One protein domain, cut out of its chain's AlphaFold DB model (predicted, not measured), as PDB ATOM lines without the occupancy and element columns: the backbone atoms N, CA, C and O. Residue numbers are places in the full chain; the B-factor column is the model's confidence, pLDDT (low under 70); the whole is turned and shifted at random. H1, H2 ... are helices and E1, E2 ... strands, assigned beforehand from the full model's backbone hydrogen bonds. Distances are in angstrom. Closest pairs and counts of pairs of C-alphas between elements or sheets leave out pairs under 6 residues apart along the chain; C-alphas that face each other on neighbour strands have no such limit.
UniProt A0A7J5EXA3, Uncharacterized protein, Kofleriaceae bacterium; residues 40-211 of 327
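AT A GLANCE: This is residues 40 to 211 of the 327 residues of an uncharacterized protein of Kofleriaceae bacterium (UniProt A0A7J5EXA3). With little regular structure, this is a sandwich, two sheets face to face: strongly twisted E2-E1-E5-E10-E9 and smaller E8-E11-E12. Hairpins E3-E4 and E6-E7 lie by opposite edges of the larger sheet. Of the 172 printed residues under half, 68, are in named elements, and the class is mostly strand, with 64 of those 68 in strands: twelve strands, antiparallel in their sheets, with H1 between E5 and E6 along the chain. The whole is compact, radius of gyration of the C-alphas 15.6 A, spanning 48 by 38 by 34 A.

IN THESE COORDINATES: Find C-alpha 40 at (-18.552, -42.287, 2.840); E1, residues 40 to 46, runs 20.0 A. Next come E2 52 to 57, E3 71 to 74, E4 78 to 81, E5 100 to 106, H1 112 to 115, E6 117 to 120, E7 126 to 129, E8 136 to 140, E9 149 to 154, E10 167 to 172, E11 182 to 187 and E12 205 to 209, ending at (-13.743, -44.257, -15.267).

HOW THE PARTS SIT: Look at inner strand E5: N 43 and O 103 of E1 and E5 are 2.8 A apart, within hydrogen-bond range. In the sandwich, the strands of the sheet E2-E1-E5-E10-E9 stand at 41 degrees to those of the sheet E8-E11-E12. H1, too short for an O i to N i+4 pair, only grazes the larger sheet.

THE WHOLE: The printed part has no cut. E2 to E3, E4 to E5, E9 to E10 and E11 to E12 are long links. No printed residue is under 70 in pLDDT.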
ATOM      1  N   LEU A  40     -17.139 -41.899   2.825       96.38
ATOM      2  CA  LEU A  40     -18.552 -42.287   2.840       96.38
ATOM      3  C   LEU A  40     -19.154 -42.403   1.442       96.38
ATOM      4  O   LEU A  40     -19.926 -43.321   1.165       96.38
ATOM      5  N   ALA A  41     -18.800 -41.461   0.576       97.06
ATOM      6  CA  ALA A  41     -19.221 -41.406  -0.812       97.06
ATOM      7  C   ALA A  41     -18.205 -40.596  -1.616       97.06
ATOM      8  O   ALA A  41     -17.494 -39.753  -1.059       97.06
ATOM      9  N   ALA A  42     -18.161 -40.824  -2.924       97.56
ATOM     10  CA  ALA A  42     -17.477 -39.924  -3.832       97.56
ATOM     11  C   ALA A  42     -18.314 -39.652  -5.081       97.56
ATOM     12  O   ALA A  42     -18.994 -40.546  -5.595       97.56
ATOM     13  N   MET A  43     -18.271 -38.401  -5.529       96.12
ATOM     14  CA  MET A  43     -19.111 -37.852  -6.585       96.12
ATOM     15  C   MET A  43     -18.255 -37.392  -7.762       96.12
ATOM     16  O   MET A  43     -17.232 -36.738  -7.564       96.12
ATOM     17  N   SER A  44     -18.710 -37.717  -8.963       95.19
ATOM     18  CA  SER A  44     -18.342 -37.087 -10.224       95.19
ATOM     19  C   SER A  44     -19.067 -35.753 -10.308       95.19
ATOM     20  O   SER A  44     -20.274 -35.717 -10.089       95.19
ATOM     21  N   GLN A  45     -18.360 -34.671 -10.612       92.50
ATOM     22  CA  GLN A  45     -18.945 -33.362 -10.885       92.50
ATOM     23  C   GLN A  45     -18.733 -33.029 -12.360       92.50
ATOM     24  O   GLN A  45     -17.609 -32.734 -12.746       92.50
ATOM     25  N   SER A  46     -19.782 -33.015 -13.182       90.38
ATOM     26  CA  SER A  46     -19.658 -32.511 -14.558       90.38
ATOM     27  C   SER A  46     -19.407 -31.005 -14.510       90.38
ATOM     28  O   SER A  46     -20.215 -30.243 -13.978       90.38
ATOM     29  N   LEU A  47     -18.289 -30.552 -15.073       88.69
ATOM     30  CA  LEU A  47     -17.967 -29.124 -15.178       88.69
ATOM     31  C   LEU A  47     -18.766 -28.436 -16.294       88.69
ATOM     32  O   LEU A  47     -18.809 -27.209 -16.350       88.69
ATOM     33  N   VAL A  48     -19.421 -29.224 -17.150       85.06
ATOM     34  CA  VAL A  48     -20.311 -28.754 -18.215       85.06
ATOM     35  C   VAL A  48     -21.708 -28.474 -17.667       85.06
ATOM     36  O   VAL A  48     -22.254 -27.388 -17.857       85.06
ATOM     37  N   THR A  49     -22.293 -29.448 -16.968       83.94
ATOM     38  CA  THR A  49     -23.691 -29.384 -16.503       83.94
ATOM     39  C   THR A  49     -23.828 -28.964 -15.039       83.94
ATOM     40  O   THR A  49     -24.934 -28.673 -14.582       83.94
ATOM     41  N   ALA A  50     -22.714 -28.914 -14.300       85.12
ATOM     42  CA  ALA A  50     -22.651 -28.712 -12.852       85.12
ATOM     43  C   ALA A  50     -23.387 -29.788 -12.029       85.12
ATOM     44  O   ALA A  50     -23.667 -29.568 -10.853       85.12
ATOM     45  N   ILE A  51     -23.701 -30.938 -12.630       87.94
ATOM     46  CA  ILE A  51     -24.366 -32.064 -11.968       87.94
ATOM     47  C   ILE A  51     -23.345 -32.896 -11.180       87.94
ATOM     48  O   ILE A  51     -22.273 -33.207 -11.700       87.94
ATOM     49  N   GLU A  52     -23.706 -33.291  -9.952       91.06
ATOM     50  CA  GLU A  52     -22.936 -34.230  -9.128       91.06
ATOM     51  C   GLU A  52     -23.611 -35.617  -9.056       91.06
ATOM     52  O   GLU A  52     -24.747 -35.756  -8.598       91.06
ATOM     53  N   LEU A  53     -22.911 -36.673  -9.483       93.06
ATOM     54  CA  LEU A  53     -23.410 -38.056  -9.490       93.06
ATOM     55  C   LEU A  53     -22.424 -39.012  -8.804       93.06
ATOM     56  O   LEU A  53     -21.215 -38.844  -8.945       93.06
ATOM     57  N   PRO A  54     -22.891 -40.006  -8.033       95.81
ATOM     58  CA  PRO A  54     -22.003 -40.860  -7.257       95.81
ATOM     59  C   PRO A  54     -21.254 -41.865  -8.138       95.81
ATOM     60  O   PRO A  54     -21.840 -42.509  -9.009       95.81
ATOM     61  N   PHE A  55     -19.967 -42.059  -7.855       97.25
ATOM     62  CA  PHE A  55     -19.160 -43.162  -8.400       97.25
ATOM     63  C   PHE A  55     -18.642 -44.106  -7.308       97.25
ATOM     64  O   PHE A  55     -18.223 -45.223  -7.596       97.25
ATOM     65  N   PHE A  56     -18.735 -43.700  -6.038       97.56
ATOM     66  CA  PHE A  56     -18.404 -44.544  -4.897       97.56
ATOM     67  C   PHE A  56     -19.406 -44.364  -3.757       97.56
ATOM     68  O   PHE A  56     -19.798 -43.241  -3.436       97.56
ATOM     69  N   CYS A  57     -19.726 -45.473  -3.091       97.19
ATOM     70  CA  CYS A  57     -20.540 -45.523  -1.885       97.19
ATOM     71  C   CYS A  57     -19.962 -46.525  -0.887       97.19
ATOM     72  O   CYS A  57     -19.556 -47.631  -1.252       97.19
ATOM     73  N   ARG A  58     -19.952 -46.153   0.395       96.12
ATOM     74  CA  ARG A  58     -19.458 -47.020   1.463       96.12
ATOM     75  C   ARG A  58     -20.508 -48.044   1.894       96.12
ATOM     76  O   ARG A  58     -21.598 -47.690   2.346       96.12
ATOM     77  N   TYR A  59     -20.111 -49.314   1.871       95.69
ATOM     78  CA  TYR A  59     -20.879 -50.434   2.410       95.69
ATOM     79  C   TYR A  59     -20.051 -51.202   3.443       95.69
ATOM     80  O   TYR A  59     -18.917 -51.598   3.179       95.69
ATOM     81  N   VAL A  60     -20.632 -51.463   4.612       93.50
ATOM     82  CA  VAL A  60     -20.012 -52.222   5.702       93.50
ATOM     83  C   VAL A  60     -20.793 -53.516   5.899       93.50
ATOM     84  O   VAL A  60     -21.974 -53.510   6.233       93.50
ATOM     85  N   GLY A  61     -20.144 -54.659   5.659       91.50
ATOM     86  CA  GLY A  61     -20.801 -55.966   5.775       91.50
ATOM     87  C   GLY A  61     -21.946 -56.184   4.776       91.50
ATOM     88  O   GLY A  61     -22.864 -56.945   5.069       91.50
ATOM     89  N   GLY A  62     -21.899 -55.517   3.617       91.94
ATOM     90  CA  GLY A  62     -22.940 -55.590   2.585       91.94
ATOM     91  C   GLY A  62     -24.158 -54.702   2.846       91.94
ATOM     92  O   GLY A  62     -25.147 -54.818   2.135       91.94
ATOM     93  N   VAL A  63     -24.095 -53.826   3.851       93.69
ATOM     94  CA  VAL A  63     -25.139 -52.845   4.165       93.69
ATOM     95  C   VAL A  63     -24.554 -51.454   4.007       93.69
ATOM     96  O   VAL A  63     -23.389 -51.241   4.350       93.69
ATOM     97  N   LYS A  64     -25.339 -50.511   3.480       95.81
ATOM     98  CA  LYS A  64     -24.911 -49.115   3.390       95.81
ATOM     99  C   LYS A  64     -24.475 -48.611   4.764       95.81
ATOM    100  O   LYS A  64     -25.150 -48.847   5.766       95.81
ATOM    101  N   ASP A  65     -23.345 -47.919   4.799       94.94
ATOM    102  CA  ASP A  65     -22.888 -47.258   6.012       94.94
ATOM    103  C   ASP A  65     -23.947 -46.249   6.505       94.94
ATOM    104  O   ASP A  65     -24.478 -45.461   5.728       94.94
ATOM    105  N   GLU A  66     -24.271 -46.261   7.801       90.94
ATOM    106  CA  GLU A  66     -25.327 -45.406   8.368       90.94
ATOM    107  C   GLU A  66     -25.059 -43.901   8.223       90.94
ATOM    108  O   GLU A  66     -25.990 -43.096   8.299       90.94
ATOM    109  N   LYS A  67     -23.791 -43.515   8.035       92.56
ATOM    110  CA  LYS A  67     -23.386 -42.131   7.801       92.56
ATOM    111  C   LYS A  67     -23.320 -41.793   6.316       92.56
ATOM    112  O   LYS A  67     -23.388 -40.611   5.983       92.56
ATOM    113  N   ALA A  68     -23.253 -42.784   5.425       94.06
ATOM    114  CA  ALA A  68     -23.248 -42.538   3.989       94.06
ATOM    115  C   ALA A  68     -24.570 -41.899   3.517       94.06
ATOM    116  O   ALA A  68     -25.645 -42.209   4.044       94.06
ATOM    117  N   PRO A  69     -24.510 -40.993   2.527       94.38
ATOM    118  CA  PRO A  69     -25.680 -40.273   2.041       94.38
ATOM    119  C   PRO A  69     -26.692 -41.221   1.392       94.38
ATOM    120  O   PRO A  69     -26.354 -42.029   0.536       94.38
ATOM    121  N   GLY A  70     -27.957 -41.120   1.797       92.69
ATOM    122  CA  GLY A  70     -29.060 -41.863   1.185       92.69
ATOM    123  C   GLY A  70     -29.764 -41.033   0.118       92.69
ATOM    124  O   GLY A  70     -29.184 -40.681  -0.905       92.69
ATOM    125  N   PHE A  71     -31.028 -40.706   0.384       90.50
ATOM    126  CA  PHE A  71     -31.738 -39.677  -0.366       90.50
ATOM    127  C   PHE A  71     -31.276 -38.291   0.076       90.50
ATOM    128  O   PHE A  71     -31.360 -37.949   1.257       90.50
ATOM    129  N   VAL A  72     -30.818 -37.506  -0.889       88.75
ATOM    130  CA  VAL A  72     -30.261 -36.171  -0.698       88.75
ATOM    131  C   VAL A  72     -31.092 -35.183  -1.500       88.75
ATOM    132  O   VAL A  72     -31.517 -35.467  -2.621       88.75
ATOM    133  N   ILE A  73     -31.349 -34.018  -0.909       82.56
ATOM    134  CA  ILE A  73     -32.002 -32.918  -1.615       82.56
ATOM    135  C   ILE A  73     -30.926 -32.132  -2.368       82.56
ATOM    136  O   ILE A  73     -30.066 -31.496  -1.754       82.56
ATOM    137  N   ASP A  74     -31.006 -32.181  -3.692       78.81
ATOM    138  CA  ASP A  74     -30.247 -31.380  -4.641       78.81
ATOM    139  C   ASP A  74     -31.132 -30.232  -5.160       78.81
ATOM    140  O   ASP A  74     -32.315 -30.405  -5.464       78.81
ATOM    141  N   TYR A  75     -30.588 -29.018  -5.230       72.94
ATOM    142  CA  TYR A  75     -31.363 -27.853  -5.662       72.94
ATOM    143  C   TYR A  75     -31.530 -27.764  -7.192       72.94
ATOM    144  O   TYR A  75     -32.447 -27.085  -7.655       72.94
ATOM    145  N   GLN A  76     -30.655 -28.418  -7.961       74.69
ATOM    146  CA  GLN A  76     -30.648 -28.487  -9.425       74.69
ATOM    147  C   GLN A  76     -31.448 -29.690  -9.924       74.69
ATOM    148  O   GLN A  76     -32.239 -29.550 -10.854       74.69
ATOM    149  N   LEU A  77     -31.270 -30.854  -9.293       75.38
ATOM    150  CA  LEU A  77     -31.876 -32.122  -9.722       75.38
ATOM    151  C   LEU A  77     -33.099 -32.541  -8.897       75.38
ATOM    152  O   LEU A  77     -33.814 -33.473  -9.268       75.38
ATOM    153  N   GLY A  78     -33.379 -31.858  -7.787       82.06
ATOM    154  CA  GLY A  78     -34.408 -32.276  -6.843       82.06
ATOM    155  C   GLY A  78     -33.917 -33.414  -5.947       82.06
ATOM    156  O   GLY A  78     -32.804 -33.392  -5.440       82.06
ATOM    157  N   ASN A  79     -34.760 -34.412  -5.686       84.12
ATOM    158  CA  ASN A  79     -34.361 -35.521  -4.816       84.12
ATOM    159  C   ASN A  79     -33.494 -36.518  -5.591       84.12
ATOM    160  O   ASN A  79     -33.961 -37.103  -6.566       84.12
ATOM    161  N   GLN A  80     -32.285 -36.775  -5.101       88.12
ATOM    162  CA  GLN A  80     -31.352 -37.740  -5.674       88.12
ATOM    163  C   GLN A  80     -31.075 -38.863  -4.674       88.12
ATOM    164  O   GLN A  80     -30.859 -38.613  -3.488       88.12
ATOM    165  N   LEU A  81     -31.068 -40.108  -5.144       91.56
ATOM    166  CA  LEU A  81     -30.528 -41.229  -4.380       91.56
ATOM    167  C   LEU A  81     -29.021 -41.305  -4.643       91.56
ATOM    168  O   LEU A  81     -28.622 -41.541  -5.779       91.56
ATOM    169  N   VAL A  82     -28.205 -41.078  -3.613       94.44
ATOM    170  CA  VAL A  82     -26.739 -41.105  -3.727       94.44
ATOM    171  C   VAL A  82     -26.224 -42.518  -3.470       94.44
ATOM    172  O   VAL A  82     -25.743 -43.168  -4.391       94.44
ATOM    173  N   CYS A  83     -26.397 -43.033  -2.251       96.56
ATOM    174  CA  CYS A  83     -26.093 -44.427  -1.940       96.56
ATOM    175  C   CYS A  83     -27.388 -45.205  -1.644       96.56
ATOM    176  O   CYS A  83     -28.055 -44.928  -0.630       96.56
ATOM    177  N   PRO A  84     -27.763 -46.181  -2.498       96.19
ATOM    178  CA  PRO A  84     -28.869 -47.085  -2.214       96.19
ATOM    179  C   PRO A  84     -28.553 -47.967  -1.005       96.19
ATOM    180  O   PRO A  84     -27.389 -48.214  -0.679       96.19
ATOM    181  N   ASP A  85     -29.599 -48.433  -0.321       94.75
ATOM    182  CA  ASP A  85     -29.445 -49.287   0.863       94.75
ATOM    183  C   ASP A  85     -28.847 -50.658   0.500       94.75
ATOM    184  O   ASP A  85     -28.060 -51.207   1.275       94.75
ATOM    185  N   ASP A  86     -29.188 -51.177  -0.687       94.12
ATOM    186  CA  ASP A  86     -28.638 -52.406  -1.258       94.12
ATOM    187  C   ASP A  86     -27.465 -52.079  -2.211       94.12
ATOM    188  O   ASP A  86     -27.655 -51.344  -3.183       94.12
ATOM    189  N   PRO A  87     -26.252 -52.623  -1.985       95.06
ATOM    190  CA  PRO A  87     -25.103 -52.390  -2.862       95.06
ATOM    191  C   PRO A  87     -25.303 -52.884  -4.299       95.06
ATOM    192  O   PRO A  87     -24.619 -52.406  -5.196       95.06
ATOM    193  N   SER A  88     -26.210 -53.834  -4.542       95.44
ATOM    194  CA  SER A  88     -26.503 -54.323  -5.896       95.44
ATOM    195  C   SER A  88     -27.327 -53.345  -6.737       95.44
ATOM    196  O   SER A  88     -27.367 -53.482  -7.958       95.44
ATOM    197  N   GLU A  89     -27.953 -52.349  -6.104       95.25
ATOM    198  CA  GLU A  89     -28.658 -51.258  -6.781       95.25
ATOM    199  C   GLU A  89     -27.724 -50.085  -7.113       95.25
ATOM    200  O   GLU A  89     -28.116 -49.170  -7.838       95.25
ATOM    201  N   PHE A  90     -26.499 -50.085  -6.576       96.38
ATOM    202  CA  PHE A  90     -25.533 -49.027  -6.836       96.38
ATOM    203  C   PHE A  90     -24.919 -49.184  -8.226       96.38
ATOM    204  O   PHE A  90     -24.301 -50.202  -8.542       96.38
ATOM    205  N   VAL A  91     -25.050 -48.136  -9.033       94.75
ATOM    206  CA  VAL A  91     -24.388 -48.007 -10.329       94.75
ATOM    207  C   VAL A  91     -23.462 -46.805 -10.238       94.75
ATOM    208  O   VAL A  91     -23.924 -45.676 -10.074       94.75
ATOM    209  N   ALA A  92     -22.155 -47.059 -10.298       95.81
ATOM    210  CA  ALA A  92     -21.167 -45.994 -10.350       95.81
ATOM    211  C   ALA A  92     -21.355 -45.187 -11.639       95.81
ATOM    212  O   ALA A  92     -21.545 -45.760 -12.710       95.81
ATOM    213  N   THR A  93     -21.313 -43.865 -11.519       96.06
ATOM    214  CA  THR A  93     -21.383 -42.969 -12.670       96.06
ATOM    215  C   THR A  93     -19.982 -42.696 -13.199       96.06
ATOM    216  O   THR A  93     -19.086 -42.352 -12.424       96.06
ATOM    217  N   ASP A  94     -19.815 -42.797 -14.512       96.50
ATOM    218  CA  ASP A  94     -18.580 -42.403 -15.183       96.50
ATOM    219  C   ASP A  94     -18.409 -40.873 -15.212       96.50
ATOM    220  O   ASP A  94     -19.359 -40.092 -15.105       96.50
ATOM    221  N   MET A  95     -17.166 -40.420 -15.340       95.12
ATOM    222  CA  MET A  95     -16.825 -39.004 -15.441       95.12
ATOM    223  C   MET A  95     -17.181 -38.460 -16.823       95.12
ATOM    224  O   MET A  95     -16.937 -39.121 -17.832       95.12
ATOM    225  N   ASP A  96     -17.700 -37.234 -16.861       92.88
ATOM    226  CA  ASP A  96     -17.964 -36.506 -18.105       92.88
ATOM    227  C   ASP A  96     -16.636 -36.246 -18.847       92.88
ATOM    228  O   ASP A  96     -15.780 -35.530 -18.308       92.88
ATOM    229  N   PRO A  97     -16.437 -36.798 -20.061       91.94
ATOM    230  CA  PRO A  97     -15.176 -36.668 -20.795       91.94
ATOM    231  C   PRO A  97     -14.826 -35.222 -21.153       91.94
ATOM    232  O   PRO A  97     -13.664 -34.889 -21.361       91.94
ATOM    233  N   ARG A  98     -15.826 -34.337 -21.188       87.62
ATOM    234  CA  ARG A  98     -15.660 -32.918 -21.532       87.62
ATOM    235  C   ARG A  98     -15.137 -32.071 -20.383       87.62
ATOM    236  O   ARG A  98     -14.706 -30.937 -20.590       87.62
ATOM    237  N   GLY A  99     -15.227 -32.579 -19.159       89.50
ATOM    238  CA  GLY A  99     -14.872 -31.826 -17.969       89.50
ATOM    239  C   GLY A  99     -15.474 -32.431 -16.716       89.50
ATOM    240  O   GLY A  99     -16.693 -32.412 -16.545       89.50
ATOM    241  N   TYR A 100     -14.620 -32.875 -15.796       92.44
ATOM    242  CA  TYR A 100     -15.045 -33.451 -14.527       92.44
ATOM    243  C   TYR A 100     -14.269 -32.885 -13.335       92.44
ATOM    244  O   TYR A 100     -13.116 -32.482 -13.452       92.44
ATOM    245  N   GLY A 101     -14.912 -32.880 -12.174       95.00
ATOM    246  CA  GLY A 101     -14.310 -32.748 -10.854       95.00
ATOM    247  C   GLY A 101     -14.678 -33.951  -9.987       95.00
ATOM    248  O   GLY A 101     -15.556 -34.738 -10.336       95.00
ATOM    249  N   LEU A 102     -14.012 -34.100  -8.847       96.75
ATOM    250  CA  LEU A 102     -14.289 -35.159  -7.878       96.75
ATOM    251  C   LEU A 102     -14.619 -34.535  -6.528       96.75
ATOM    252  O   LEU A 102     -13.881 -33.678  -6.049       96.75
ATOM    253  N   ARG A 103     -15.668 -35.014  -5.865       96.62
ATOM    254  CA  ARG A 103     -15.928 -34.733  -4.449       96.62
ATOM    255  C   ARG A 103     -15.762 -36.012  -3.654       96.62
ATOM    256  O   ARG A 103     -16.455 -36.981  -3.927       96.62
ATOM    257  N   VAL A 104     -14.910 -36.007  -2.639       97.75
ATOM    258  CA  VAL A 104     -14.727 -37.138  -1.719       97.75
ATOM    259  C   VAL A 104     -15.262 -36.736  -0.355       97.75
ATOM    260  O   VAL A 104     -14.736 -35.812   0.261       97.75
ATOM    261  N   MET A 105     -16.333 -37.391   0.091       96.69
ATOM    262  CA  MET A 105     -17.001 -37.121   1.363       96.69
ATOM    263  C   MET A 105     -16.432 -37.992   2.479       96.69
ATOM    264  O   MET A 105     -16.279 -39.203   2.310       96.69
ATOM    265  N   PHE A 106     -16.208 -37.378   3.636       95.88
ATOM    266  CA  PHE A 106     -15.718 -38.028   4.845       95.88
ATOM    267  C   PHE A 106     -16.781 -38.019   5.941       95.88
ATOM    268  O   PHE A 106     -17.680 -37.179   5.961       95.88
ATOM    269  N   ASP A 107     -16.666 -38.963   6.864       93.06
ATOM    270  CA  ASP A 107     -17.498 -39.050   8.063       93.06
ATOM    271  C   ASP A 107     -17.023 -38.162   9.215       93.06
ATOM    272  O   ASP A 107     -17.724 -38.068  10.216       93.06
ATOM    273  N   GLU A 108     -15.870 -37.506   9.096       91.31
ATOM    274  CA  GLU A 108     -15.296 -36.648  10.131       91.31
ATOM    275  C   GLU A 108     -14.674 -35.373   9.548       91.31
ATOM    276  O   GLU A 108     -14.352 -35.280   8.361       91.31
ATOM    277  N   LEU A 109     -14.483 -34.366  10.408       92.62
ATOM    278  CA  LEU A 109     -13.777 -33.145  10.029       92.62
ATOM    279  C   LEU A 109     -12.275 -33.406   9.902       92.62
ATOM    280  O   LEU A 109     -11.605 -33.740  10.879       92.62
ATOM    281  N   LEU A 110     -11.736 -33.104   8.728       94.12
ATOM    282  CA  LEU A 110     -10.302 -33.123   8.480       94.12
ATOM    283  C   LEU A 110      -9.575 -31.941   9.145       94.12
ATOM    284  O   LEU A 110     -10.157 -30.884   9.432       94.12
ATOM    285  N   ASP A 111      -8.272 -32.125   9.352       94.00
ATOM    286  CA  ASP A 111      -7.306 -31.072   9.657       94.00
ATOM    287  C   ASP A 111      -7.124 -30.172   8.423       94.00
ATOM    288  O   ASP A 111      -6.316 -30.446   7.536       94.00
ATOM    289  N   GLY A 112      -7.920 -29.100   8.345       90.12
ATOM    290  CA  GLY A 112      -7.920 -28.181   7.204       90.12
ATOM    291  C   GLY A 112      -6.542 -27.584   6.900       90.12
ATOM    292  O   GLY A 112      -6.192 -27.472   5.731       90.12
ATOM    293  N   ASP A 113      -5.728 -27.311   7.926       89.50
ATOM    294  CA  ASP A 113      -4.371 -26.763   7.766       89.50
ATOM    295  C   ASP A 113      -3.399 -27.781   7.134       89.50
ATOM    296  O   ASP A 113      -2.351 -27.409   6.605       89.50
ATOM    297  N   ALA A 114      -3.719 -29.077   7.208       91.25
ATOM    298  CA  ALA A 114      -2.955 -30.141   6.562       91.25
ATOM    299  C   ALA A 114      -3.394 -30.395   5.120       91.25
ATOM    300  O   ALA A 114      -2.571 -30.767   4.281       91.25
ATOM    301  N   VAL A 115      -4.694 -30.257   4.860       91.81
ATOM    302  CA  VAL A 115      -5.314 -30.620   3.585       91.81
ATOM    303  C   VAL A 115      -5.253 -29.472   2.589       91.81
ATOM    304  O   VAL A 115      -5.091 -29.730   1.402       91.81
ATOM    305  N   GLU A 116      -5.353 -28.224   3.033       93.38
ATOM    306  CA  GLU A 116      -5.581 -27.061   2.178       93.38
ATOM    307  C   GLU A 116      -4.709 -25.864   2.579       93.38
ATOM    308  O   GLU A 116      -4.319 -25.692   3.732       93.38
ATOM    309  N   THR A 117      -4.419 -25.005   1.603       92.62
ATOM    310  CA  THR A 117      -3.877 -23.663   1.829       92.62
ATOM    311  C   THR A 117      -4.909 -22.596   1.476       92.62
ATOM    312  O   THR A 117      -5.739 -22.788   0.593       92.62
ATOM    313  N   LEU A 118      -4.856 -21.445   2.150       90.69
ATOM    314  CA  LEU A 118      -5.693 -20.292   1.812       90.69
ATOM    315  C   LEU A 118      -4.903 -19.309   0.944       90.69
ATOM    316  O   LEU A 118      -3.938 -18.699   1.409       90.69
ATOM    317  N   ILE A 119      -5.347 -19.114  -0.296       87.94
ATOM    318  CA  ILE A 119      -4.801 -18.116  -1.214       87.94
ATOM    319  C   ILE A 119      -5.661 -16.859  -1.117       87.94
ATOM    320  O   ILE A 119      -6.845 -16.873  -1.451       87.94
ATOM    321  N   CYS A 120      -5.069 -15.764  -0.640       90.12
ATOM    322  CA  CYS A 120      -5.766 -14.497  -0.429       90.12
ATOM    323  C   CYS A 120      -5.394 -13.459  -1.488       90.12
ATOM    324  O   CYS A 120      -4.216 -13.193  -1.723       90.12
ATOM    325  N   GLU A 121      -6.402 -12.824  -2.076       88.06
ATOM    326  CA  GLU A 121      -6.234 -11.653  -2.934       88.06
ATOM    327  C   GLU A 121      -5.934 -10.385  -2.110       88.06
ATOM    328  O   GLU A 121      -6.253 -10.290  -0.921       88.06
ATOM    329  N   ASP A 122      -5.407  -9.343  -2.765       87.94
ATOM    330  CA  ASP A 122      -5.088  -8.038  -2.152       87.94
ATOM    331  C   ASP A 122      -6.301  -7.342  -1.493       87.94
ATOM    332  O   ASP A 122      -6.151  -6.446  -0.657       87.94
ATOM    333  N   ASN A 123      -7.520  -7.732  -1.873       85.38
ATOM    334  CA  ASN A 123      -8.772  -7.233  -1.302       85.38
ATOM    335  C   ASN A 123      -9.166  -7.937   0.018       85.38
ATOM    336  O   ASN A 123     -10.165  -7.550   0.629       85.38
ATOM    337  N   GLY A 124      -8.387  -8.932   0.463       84.44
ATOM    338  CA  GLY A 124      -8.610  -9.714   1.679       84.44
ATOM    339  C   GLY A 124      -9.582 -10.888   1.529       84.44
ATOM    340  O   GLY A 124      -9.933 -11.500   2.537       84.44
ATOM    341  N   VAL A 125     -10.040 -11.200   0.313       87.25
ATOM    342  CA  VAL A 125     -10.826 -12.405   0.018       87.25
ATOM    343  C   VAL A 125      -9.865 -13.575  -0.148       87.25
ATOM    344  O   VAL A 125      -8.930 -13.491  -0.938       87.25
ATOM    345  N   CYS A 126     -10.098 -14.652   0.599       87.81
ATOM    346  CA  CYS A 126      -9.303 -15.870   0.520       87.81
ATOM    347  C   CYS A 126     -10.141 -17.011  -0.049       87.81
ATOM    348  O   CYS A 126     -11.298 -17.177   0.345       87.81
ATOM    349  N   ALA A 127      -9.540 -17.789  -0.940       88.00
ATOM    350  CA  ALA A 127     -10.080 -19.040  -1.443       88.00
ATOM    351  C   ALA A 127      -9.183 -20.194  -0.993       88.00
ATOM    352  O   ALA A 127      -7.967 -20.038  -0.857       88.00
ATOM    353  N   GLY A 128      -9.809 -21.333  -0.735       90.38
ATOM    354  CA  GLY A 128      -9.108 -22.583  -0.512       90.38
ATOM    355  C   GLY A 128      -8.419 -23.073  -1.783       90.38
ATOM    356  O   GLY A 128      -8.944 -22.864  -2.877       90.38
ATOM    357  N   SER A 129      -7.235 -23.665  -1.639       94.88
ATOM    358  CA  SER A 129      -6.483 -24.288  -2.726       94.88
ATOM    359  C   SER A 129      -5.720 -25.515  -2.239       94.88
ATOM    360  O   SER A 129      -5.070 -25.501  -1.184       94.88
ATOM    361  N   LEU A 130      -5.757 -26.567  -3.056       96.12
ATOM    362  CA  LEU A 130      -5.013 -27.811  -2.851       96.12
ATOM    363  C   LEU A 130      -3.701 -27.853  -3.651       96.12
ATOM    364  O   LEU A 130      -2.974 -28.847  -3.563       96.12
ATOM    365  N   LEU A 131      -3.382 -26.809  -4.427       92.50
ATOM    366  CA  LEU A 131      -2.190 -26.757  -5.291       92.50
ATOM    367  C   LEU A 131      -0.891 -27.044  -4.533       92.50
ATOM    368  O   LEU A 131      -0.043 -27.776  -5.040       92.50
ATOM    369  N   ASP A 132      -0.750 -26.513  -3.319       90.25
ATOM    370  CA  ASP A 132       0.483 -26.639  -2.538       90.25
ATOM    371  C   ASP A 132       0.505 -27.883  -1.639       90.25
ATOM    372  O   ASP A 132       1.560 -28.479  -1.411       90.25
ATOM    373  N   THR A 133      -0.650 -28.284  -1.103       92.19
ATOM    374  CA  THR A 133      -0.762 -29.391  -0.139       92.19
ATOM    375  C   THR A 133      -0.856 -30.756  -0.801       92.19
ATOM    376  O   THR A 133      -0.464 -31.742  -0.170       92.19
ATOM    377  N   GLN A 134      -1.386 -30.810  -2.032       94.25
ATOM    378  CA  GLN A 134      -1.609 -32.012  -2.844       94.25
ATOM    379  C   GLN A 134      -1.991 -33.234  -1.982       94.25
ATOM    380  O   GLN A 134      -1.255 -34.224  -1.924       94.25
ATOM    381  N   PRO A 135      -3.110 -33.163  -1.227       95.38
ATOM    382  CA  PRO A 135      -3.453 -34.184  -0.242       95.38
ATOM    383  C   PRO A 135      -3.865 -35.514  -0.882       95.38
ATOM    384  O   PRO A 135      -3.961 -36.511  -0.173       95.38
ATOM    385  N   VAL A 136      -4.093 -35.549  -2.195       96.75
ATOM    386  CA  VAL A 136      -4.428 -36.750  -2.952       96.75
ATOM    387  C   VAL A 136      -3.471 -36.916  -4.129       96.75
ATOM    388  O   VAL A 136      -2.705 -36.027  -4.486       96.75
ATOM    389  N   THR A 137      -3.500 -38.077  -4.763       96.06
ATOM    390  CA  THR A 137      -2.885 -38.289  -6.073       96.06
ATOM    391  C   THR A 137      -3.958 -38.804  -7.011       96.06
ATOM    392  O   THR A 137      -4.631 -39.776  -6.684       96.06
ATOM    393  N   VAL A 138      -4.122 -38.151  -8.159       95.38
ATOM    394  CA  VAL A 138      -4.997 -38.621  -9.236       95.38
ATOM    395  C   VAL A 138      -4.110 -39.193 -10.329       95.38
ATOM    396  O   VAL A 138      -3.171 -38.526 -10.754       95.38
ATOM    397  N   THR A 139      -4.380 -40.408 -10.785       94.94
ATOM    398  CA  THR A 139      -3.667 -41.041 -11.903       94.94
ATOM    399  C   THR A 139      -4.664 -41.582 -12.907       94.94
ATOM    400  O   THR A 139      -5.648 -42.188 -12.498       94.94
ATOM    401  N   CYS A 140      -4.387 -41.415 -14.197       92.00
ATOM    402  CA  CYS A 140      -5.248 -41.897 -15.277       92.00
ATOM    403  C   CYS A 140      -4.460 -42.700 -16.317       92.00
ATOM    404  O   CYS A 140      -3.323 -42.362 -16.675       92.00
ATOM    405  N   GLY A 141      -5.093 -43.760 -16.817       88.50
ATOM    406  CA  GLY A 141      -4.580 -44.625 -17.869       88.50
ATOM    407  C   GLY A 141      -3.356 -45.453 -17.472       88.50
ATOM    408  O   GLY A 141      -2.836 -45.398 -16.359       88.50
ATOM    409  N   ALA A 142      -2.835 -46.217 -18.434       78.81
ATOM    410  CA  ALA A 142      -1.754 -47.180 -18.191       78.81
ATOM    411  C   ALA A 142      -0.418 -46.545 -17.758       78.81
ATOM    412  O   ALA A 142       0.465 -47.238 -17.252       78.81
ATOM    413  N   SER A 143      -0.247 -45.236 -17.980       74.88
ATOM    414  CA  SER A 143       0.977 -44.522 -17.610       74.88
ATOM    415  C   SER A 143       1.105 -44.298 -16.099       74.88
ATOM    416  O   SER A 143       2.220 -44.084 -15.626       74.88
ATOM    417  N   ASN A 144      -0.010 -44.347 -15.350       75.94
ATOM    418  CA  ASN A 144      -0.092 -43.946 -13.940       75.94
ATOM    419  C   ASN A 144       0.561 -42.580 -13.664       75.94
ATOM    420  O   ASN A 144       1.113 -42.343 -12.588       75.94
ATOM    421  N   THR A 145       0.544 -41.682 -14.653       84.44
ATOM    422  CA  THR A 145       1.117 -40.345 -14.500       84.44
ATOM    423  C   THR A 145       0.190 -39.514 -13.615       84.44
ATOM    424  O   THR A 145      -1.013 -39.482 -13.888       84.44
ATOM    425  N   PRO A 146       0.711 -38.841 -12.570       90.81
ATOM    426  CA  PRO A 146      -0.095 -37.949 -11.756       90.81
ATOM    427  C   PRO A 146      -0.702 -36.817 -12.586       90.81
ATOM    428  O   PRO A 146       0.005 -36.119 -13.315       90.81
ATOM    429  N   VAL A 147      -2.009 -36.632 -12.445       92.06
ATOM    430  CA  VAL A 147      -2.765 -35.527 -13.030       92.06
ATOM    431  C   VAL A 147      -2.585 -34.312 -12.130       92.06
ATOM    432  O   VAL A 147      -2.840 -34.385 -10.930       92.06
ATOM    433  N   ALA A 148      -2.129 -33.197 -12.698       94.31
ATOM    434  CA  ALA A 148      -2.084 -31.936 -11.967       94.31
ATOM    435  C   ALA A 148      -3.514 -31.485 -11.640       94.31
ATOM    436  O   ALA A 148      -4.393 -31.574 -12.495       94.31
ATOM    437  N   TYR A 149      -3.747 -30.986 -10.429       95.38
ATOM    438  CA  TYR A 149      -5.069 -30.549  -9.992       95.38
ATOM    439  C   TYR A 149      -4.974 -29.410  -8.972       95.38
ATOM    440  O   TYR A 149      -3.970 -29.272  -8.268       95.38
ATOM    441  N   ASP A 150      -6.053 -28.640  -8.871       96.00
ATOM    442  CA  ASP A 150      -6.366 -27.796  -7.715       96.00
ATOM    443  C   ASP A 150      -7.678 -28.290  -7.085       96.00
ATOM    444  O   ASP A 150      -8.213 -29.339  -7.439       96.00
ATOM    445  N   GLY A 151      -8.219 -27.560  -6.128       95.69
ATOM    446  CA  GLY A 151      -9.470 -27.883  -5.485       95.69
ATOM    447  C   GLY A 151      -9.579 -27.153  -4.167       95.69
ATOM    448  O   GLY A 151      -8.886 -26.168  -3.935       95.69
ATOM    449  N   TYR A 152     -10.420 -27.660  -3.280       95.50
ATOM    450  CA  TYR A 152     -10.571 -27.082  -1.951       95.50
ATOM    451  C   TYR A 152     -11.160 -28.087  -0.967       95.50
ATOM    452  O   TYR A 152     -11.822 -29.060  -1.343       95.50
ATOM    453  N   TYR A 153     -10.942 -27.842   0.319       95.81
ATOM    454  CA  TYR A 153     -11.588 -28.568   1.399       95.81
ATOM    455  C   TYR A 153     -12.856 -27.828   1.839       95.81
ATOM    456  O   TYR A 153     -12.859 -26.638   2.134       95.81
ATOM    457  N   THR A 154     -13.969 -28.552   1.893       92.81
ATOM    458  CA  THR A 154     -15.265 -28.052   2.349       92.81
ATOM    459  C   THR A 154     -15.558 -28.671   3.718       92.81
ATOM    460  O   THR A 154     -16.038 -29.803   3.779       92.81
ATOM    461  N   PRO A 155     -15.277 -27.977   4.839       90.31
ATOM    462  CA  PRO A 155     -15.550 -28.503   6.181       90.31
ATOM    463  C   PRO A 155     -17.047 -28.499   6.529       90.31
ATOM    464  O   PRO A 155     -17.455 -29.066   7.538       90.31
ATOM    465  N   ASN A 156     -17.860 -27.800   5.737       82.81
ATOM    466  CA  ASN A 156     -19.311 -27.752   5.845       82.81
ATOM    467  C   ASN A 156     -19.976 -28.772   4.909       82.81
ATOM    468  O   ASN A 156     -19.355 -29.315   4.004       82.81
ATOM    469  N   GLY A 157     -21.271 -28.989   5.113       83.38
ATOM    470  CA  GLY A 157     -22.050 -29.992   4.389       83.38
ATOM    471  C   GLY A 157     -22.668 -30.983   5.362       83.38
ATOM    472  O   GLY A 157     -22.501 -30.847   6.574       83.38
ATOM    473  N   ASN A 158     -23.449 -31.912   4.825       86.88
ATOM    474  CA  ASN A 158     -23.940 -33.064   5.566       86.88
ATOM    475  C   ASN A 158     -24.288 -34.211   4.608       86.88
ATOM    476  O   ASN A 158     -24.153 -34.070   3.394       86.88
ATOM    477  N   ASN A 159     -24.784 -35.329   5.135       89.69
ATOM    478  CA  ASN A 159     -25.205 -36.491   4.343       89.69
ATOM    479  C   ASN A 159     -26.651 -36.446   3.787       89.69
ATOM    480  O   ASN A 159     -27.136 -37.449   3.265       89.69
ATOM    481  N   THR A 160     -27.362 -35.316   3.896       87.06
ATOM    482  CA  THR A 160     -28.790 -35.174   3.514       87.06
ATOM    483  C   THR A 160     -29.101 -34.018   2.560       87.06
ATOM    484  O   THR A 160     -30.171 -34.001   1.953       87.06
ATOM    485  N   THR A 161     -28.217 -33.030   2.416       85.38
ATOM    486  CA  THR A 161     -28.417 -31.850   1.560       85.38
ATOM    487  C   THR A 161     -27.121 -31.496   0.844       85.38
ATOM    488  O   THR A 161     -26.065 -31.482   1.475       85.38
ATOM    489  N   TYR A 162     -27.204 -31.155  -0.442       85.38
ATOM    490  CA  TYR A 162     -26.038 -30.695  -1.191       85.38
ATOM    491  C   TYR A 162     -25.545 -29.301  -0.748       85.38
ATOM    492  O   TYR A 162     -26.358 -28.434  -0.405       85.38
ATOM    493  N   PRO A 163     -24.222 -29.046  -0.799       87.69
ATOM    494  CA  PRO A 163     -23.166 -30.001  -1.143       87.69
ATOM    495  C   PRO A 163     -22.899 -31.008  -0.016       87.69
ATOM    496  O   PRO A 163     -22.925 -30.658   1.166       87.69
ATOM    497  N   LEU A 164     -22.603 -32.252  -0.401       91.19
ATOM    498  CA  LEU A 164     -22.238 -33.303   0.543       91.19
ATOM    499  C   LEU A 164     -20.909 -32.982   1.235       91.19
ATOM    500  O   LEU A 164     -19.951 -32.518   0.607       91.19
ATOM    501  N   GLY A 165     -20.830 -33.237   2.537       92.19
ATOM    502  CA  GLY A 165     -19.606 -32.955   3.271       92.19
ATOM    503  C   GLY A 165     -19.622 -33.382   4.736       92.19
ATOM    504  O   GLY A 165     -20.664 -33.815   5.224       92.19
ATOM    505  N   PRO A 166     -18.478 -33.242   5.427       94.12
ATOM    506  CA  PRO A 166     -17.247 -32.584   4.976       94.12
ATOM    507  C   PRO A 166     -16.579 -33.316   3.808       94.12
ATOM    508  O   PRO A 166     -16.642 -34.541   3.709       94.12
ATOM    509  N   SER A 167     -15.992 -32.571   2.872       96.31
ATOM    510  CA  SER A 167     -15.462 -33.155   1.638       96.31
ATOM    511  C   SER A 167     -14.234 -32.446   1.089       96.31
ATOM    512  O   SER A 167     -14.052 -31.248   1.282       96.31
ATOM    513  N   ILE A 168     -13.394 -33.192   0.375       97.06
ATOM    514  CA  ILE A 168     -12.354 -32.640  -0.498       97.06
ATOM    515  C   ILE A 168     -12.936 -32.579  -1.910       97.06
ATOM    516  O   ILE A 168     -13.462 -33.577  -2.400       97.06
ATOM    517  N   VAL A 169     -12.839 -31.418  -2.551       96.75
ATOM    518  CA  VAL A 169     -13.166 -31.223  -3.966       96.75
ATOM    519  C   VAL A 169     -11.865 -31.144  -4.748       96.75
ATOM    520  O   VAL A 169     -10.969 -30.402  -4.359       96.75
ATOM    521  N   ILE A 170     -11.760 -31.905  -5.830       96.94
ATOM    522  CA  ILE A 170     -10.592 -32.008  -6.705       96.94
ATOM    523  C   ILE A 170     -11.033 -31.591  -8.102       96.94
ATOM    524  O   ILE A 170     -11.977 -32.153  -8.651       96.94
ATOM    525  N   VAL A 171     -10.331 -30.629  -8.683       95.31
ATOM    526  CA  VAL A 171     -10.554 -30.141 -10.042       95.31
ATOM    527  C   VAL A 171      -9.264 -30.374 -10.833       95.31
ATOM    528  O   VAL A 171      -8.273 -29.667 -10.607       95.31
ATOM    529  N   PRO A 172      -9.232 -31.380 -11.724       93.31
ATOM    530  CA  PRO A 172      -8.115 -31.602 -12.631       93.31
ATOM    531  C   PRO A 172      -7.767 -30.330 -13.412       93.31
ATOM    532  O   PRO A 172      -8.643 -29.623 -13.904       93.31
ATOM    533  N   GLY A 173      -6.474 -30.041 -13.545       89.94
ATOM    534  CA  GLY A 173      -5.979 -28.918 -14.346       89.94
ATOM    535  C   GLY A 173      -6.028 -29.176 -15.856       89.94
ATOM    536  O   GLY A 173      -5.872 -28.243 -16.638       89.94
ATOM    537  N   SER A 174      -6.227 -30.431 -16.258       86.44
ATOM    538  CA  SER A 174      -6.478 -30.876 -17.629       86.44
ATOM    539  C   SER A 174      -7.402 -32.094 -17.579       86.44
ATOM    540  O   SER A 174      -7.353 -32.878 -16.627       86.44
ATOM    541  N   VAL A 175      -8.233 -32.224 -18.610       82.75
ATOM    542  CA  VAL A 175      -9.136 -33.359 -18.841       82.75
ATOM    543  C   VAL A 175      -8.810 -34.054 -20.168       82.75
ATOM    544  O   VAL A 175      -9.656 -34.723 -20.744       82.75
ATOM    545  N   ASP A 176      -7.565 -33.912 -20.641       86.75
ATOM    546  CA  ASP A 176      -7.078 -34.426 -21.931       86.75
ATOM    547  C   ASP A 176      -6.770 -35.932 -21.859       86.75
ATOM    548  O   ASP A 176      -5.658 -36.396 -22.129       86.75
ATOM    549  N   PHE A 177      -7.750 -36.710 -21.412       90.38
ATOM    550  CA  PHE A 177      -7.680 -38.159 -21.328       90.38
ATOM    551  C   PHE A 177      -8.639 -38.763 -22.334       90.38
ATOM    552  O   PHE A 177      -9.717 -38.225 -22.573       90.38
ATOM    553  N   ALA A 178      -8.253 -39.909 -22.889       93.81
ATOM    554  CA  ALA A 178      -9.154 -40.661 -23.736       93.81
ATOM    555  C   ALA A 178     -10.423 -41.048 -22.950       93.81
ATOM    556  O   ALA A 178     -10.338 -41.534 -21.819       93.81
ATOM    557  N   THR A 179     -11.588 -40.895 -23.557       95.50
ATOM    558  CA  THR A 179     -12.824 -41.598 -23.209       95.50
ATOM    559  C   THR A 179     -12.553 -43.079 -22.937       95.50
ATOM    560  O   THR A 179     -11.669 -43.709 -23.528       95.50
ATOM    561  N   GLY A 180     -13.279 -43.640 -21.973       95.62
ATOM    562  CA  GLY A 180     -13.058 -45.006 -21.511       95.62
ATOM    563  C   GLY A 180     -11.737 -45.230 -20.760       95.62
ATOM    564  O   GLY A 180     -11.309 -46.378 -20.593       95.62
ATOM    565  N   THR A 181     -11.056 -44.170 -20.317       95.38
ATOM    566  CA  THR A 181      -9.858 -44.290 -19.476       95.38
ATOM    567  C   THR A 181     -10.237 -44.575 -18.029       95.38
ATOM    568  O   THR A 181     -11.017 -43.842 -17.422       95.38
ATOM    569  N   ASP A 182      -9.618 -45.606 -17.451       95.69
ATOM    570  CA  ASP A 182      -9.677 -45.858 -16.013       95.69
ATOM    571  C   ASP A 182      -8.685 -44.958 -15.266       95.69
ATOM    572  O   ASP A 182      -7.538 -44.753 -15.692       95.69
ATOM    573  N   CYS A 183      -9.126 -44.447 -14.128       95.62
ATOM    574  CA  CYS A 183      -8.379 -43.564 -13.257       95.62
ATOM    575  C   CYS A 183      -8.526 -43.994 -11.794       95.62
ATOM    576  O   CYS A 183      -9.475 -44.670 -11.405       95.62
ATOM    577  N   THR A 184      -7.606 -43.525 -10.960       96.19
ATOM    578  CA  THR A 184      -7.624 -43.749  -9.517       96.19
ATOM    579  C   THR A 184      -7.342 -42.435  -8.804       96.19
ATOM    580  O   THR A 184      -6.436 -41.692  -9.190       96.19
ATOM    581  N   VAL A 185      -8.095 -42.157  -7.741       97.19
ATOM    582  CA  VAL A 185      -7.761 -41.128  -6.754       97.19
ATOM    583  C   VAL A 185      -7.330 -41.797  -5.452       97.19
ATOM    584  O   VAL A 185      -8.066 -42.593  -4.873       97.19
ATOM    585  N   THR A 186      -6.134 -41.463  -4.976       97.50
ATOM    586  CA  THR A 186      -5.556 -42.008  -3.743       97.50
ATOM    587  C   THR A 186      -5.370 -40.909  -2.706       97.50
ATOM    588  O   THR A 186      -4.699 -39.912  -2.963       97.50
ATOM    589  N   MET A 187      -5.922 -41.106  -1.511       97.50
ATOM    590  CA  MET A 187      -5.743 -40.234  -0.355       97.50
ATOM    591  C   MET A 187      -4.319 -40.361   0.191       97.50
ATOM    592  O   MET A 187      -3.838 -41.457   0.487       97.50
ATOM    593  N   GLY A 188      -3.637 -39.228   0.341       95.81
ATOM    594  CA  GLY A 188      -2.323 -39.140   0.961       95.81
ATOM    595  C   GLY A 188      -2.395 -39.013   2.484       95.81
ATOM    596  O   GLY A 188      -3.455 -38.839   3.080       95.81
ATOM    597  N   ALA A 189      -1.229 -39.017   3.134       93.75
ATOM    598  CA  ALA A 189      -1.114 -38.895   4.595       93.75
ATOM    599  C   ALA A 189      -1.555 -37.525   5.161       93.75
ATOM    600  O   ALA A 189      -1.668 -37.360   6.377       93.75
ATOM    601  N   ASN A 190      -1.772 -36.534   4.294       93.56
ATOM    602  CA  ASN A 190      -2.304 -35.228   4.675       93.56
ATOM    603  C   ASN A 190      -3.828 -35.249   4.845       93.56
ATOM    604  O   ASN A 190      -4.361 -34.376   5.522       93.56
ATOM    605  N   VAL A 191      -4.522 -36.255   4.300       96.44
ATOM    606  CA  VAL A 191      -5.947 -36.493   4.563       96.44
ATOM    607  C   VAL A 191      -6.072 -37.178   5.921       96.44
ATOM    608  O   VAL A 191      -6.038 -38.408   6.036       96.44
ATOM    609  N   ARG A 192      -6.149 -36.357   6.965       95.06
ATOM    610  CA  ARG A 192      -6.231 -36.794   8.360       95.06
ATOM    611  C   ARG A 192      -7.222 -35.959   9.149       95.06
ATOM    612  O   ARG A 192      -7.486 -34.809   8.794       95.06
ATOM    613  N   ASP A 193      -7.745 -36.537  10.217       93.25
ATOM    614  CA  ASP A 193      -8.576 -35.824  11.180       93.25
ATOM    615  C   ASP A 193      -7.734 -34.856  12.040       93.25
ATOM    616  O   ASP A 193      -6.506 -34.759  11.925       93.25
ATOM    617  N   LYS A 194      -8.395 -34.140  12.954       90.06
ATOM    618  CA  LYS A 194      -7.723 -33.219  13.887       90.06
ATOM    619  C   LYS A 194      -6.886 -33.925  14.959       90.06
ATOM    620  O   LYS A 194      -6.071 -33.264  15.608       90.06
ATOM    621  N   SER A 195      -7.082 -35.225  15.163       91.75
ATOM    622  CA  SER A 195      -6.290 -36.054  16.078       91.75
ATOM    623  C   SER A 195      -5.021 -36.606  15.414       91.75
ATOM    624  O   SER A 195      -4.117 -37.076  16.108       91.75
ATOM    625  N   GLY A 196      -4.914 -36.486  14.087       93.75
ATOM    626  CA  GLY A 196      -3.777 -36.911  13.278       93.75
ATOM    627  C   GLY A 196      -3.907 -38.318  12.685       93.75
ATOM    628  O   GLY A 196      -2.930 -38.827  12.133       93.75
ATOM    629  N   GLU A 197      -5.074 -38.951  12.796       95.81
ATOM    630  CA  GLU A 197      -5.387 -40.246  12.198       95.81
ATOM    631  C   GLU A 197      -5.714 -40.085  10.709       95.81
ATOM    632  O   GLU A 197      -6.486 -39.220  10.304       95.81
ATOM    633  N   THR A 198      -5.105 -40.919   9.868       96.31
ATOM    634  CA  THR A 198      -5.274 -40.881   8.407       96.31
ATOM    635  C   THR A 198      -6.338 -41.862   7.940       96.31
ATOM    636  O   THR A 198      -6.565 -42.881   8.597       96.31
ATOM    637  N   VAL A 199      -6.882 -41.633   6.741       96.12
ATOM    638  CA  VAL A 199      -7.754 -42.609   6.066       96.12
ATOM    639  C   VAL A 199      -7.087 -43.994   6.041       96.12
ATOM    640  O   VAL A 199      -5.904 -44.094   5.686       96.12
ATOM    641  N   PRO A 200      -7.791 -45.081   6.414       94.88
ATOM    642  CA  PRO A 200      -7.219 -46.421   6.390       94.88
ATOM    643  C   PRO A 200      -6.717 -46.794   4.991       94.88
ATOM    644  O   PRO A 200      -7.447 -46.690   4.011       94.88
ATOM    645  N   ALA A 201      -5.485 -47.299   4.891       92.94
ATOM    646  CA  ALA A 201      -4.840 -47.569   3.598       92.94
ATOM    647  C   ALA A 201      -5.630 -48.526   2.682       92.94
ATOM    648  O   ALA A 201      -5.529 -48.426   1.464       92.94
ATOM    649  N   ALA A 202      -6.424 -49.435   3.257       90.75
ATOM    650  CA  ALA A 202      -7.277 -50.359   2.506       90.75
ATOM    651  C   ALA A 202      -8.476 -49.678   1.816       90.75
ATOM    652  O   ALA A 202      -9.088 -50.277   0.941       90.75
ATOM    653  N   GLU A 203      -8.807 -48.451   2.216       90.56
ATOM    654  CA  GLU A 203      -9.967 -47.680   1.753       90.56
ATOM    655  C   GLU A 203      -9.544 -46.341   1.123       90.56
ATOM    656  O   GLU A 203     -10.376 -45.563   0.677       90.56
ATOM    657  N   ALA A 204      -8.239 -46.056   1.096       94.69
ATOM    658  CA  ALA A 204      -7.686 -44.773   0.686       94.69
ATOM    659  C   ALA A 204      -7.627 -44.583  -0.837       94.69
ATOM    660  O   ALA A 204      -7.181 -43.532  -1.276       94.69
ATOM    661  N   SER A 205      -8.001 -45.574  -1.649       97.00
ATOM    662  CA  SER A 205      -7.988 -45.465  -3.114       97.00
ATOM    663  C   SER A 205      -9.361 -45.761  -3.689       97.00
ATOM    664  O   SER A 205      -9.982 -46.752  -3.309       97.00
ATOM    665  N   LEU A 206      -9.805 -44.898  -4.598       97.56
ATOM    666  CA  LEU A 206     -11.068 -45.024  -5.308       97.56
ATOM    667  C   LEU A 206     -10.782 -45.045  -6.804       97.56
ATOM    668  O   LEU A 206     -10.149 -44.121  -7.321       97.56
ATOM    669  N   ASP A 207     -11.271 -46.076  -7.477       96.81
ATOM    670  CA  ASP A 207     -11.212 -46.168  -8.929       96.81
ATOM    671  C   ASP A 207     -12.448 -45.502  -9.537       96.81
ATOM    672  O   ASP A 207     -13.552 -45.577  -8.990       96.81
ATOM    673  N   PHE A 208     -12.250 -44.839 -10.666       96.12
ATOM    674  CA  PHE A 208     -13.304 -44.243 -11.472       96.12
ATOM    675  C   PHE A 208     -12.940 -44.345 -12.949       96.12
ATOM    676  O   PHE A 208     -11.786 -44.581 -13.302       96.12
ATOM    677  N   ARG A 209     -13.921 -44.152 -13.822       96.12
ATOM    678  CA  ARG A 209     -13.743 -44.257 -15.267       96.12
ATOM    679  C   ARG A 209     -14.253 -42.994 -15.940       96.12
ATOM    680  O   ARG A 209     -15.241 -42.417 -15.497       96.12
ATOM    681  N   ILE A 210     -13.559 -42.539 -16.975       95.56
ATOM    682  CA  ILE A 210     -14.065 -41.517 -17.898       95.56
ATOM    683  C   ILE A 210     -15.007 -42.209 -18.872       95.56
ATOM    684  O   ILE A 210     -14.637 -43.257 -19.401       95.56
ATOM    685  N   ALA A 211     -16.199 -41.649 -19.093       95.75
ATOM    686  CA  ALA A 211     -17.232 -42.299 -19.894       95.75
ATOM    687  C   ALA A 211     -16.698 -42.706 -21.273       95.75
ATOM    688  O   ALA A 211     -15.828 -42.041 -21.844       95.75
TER     689      ALA A 211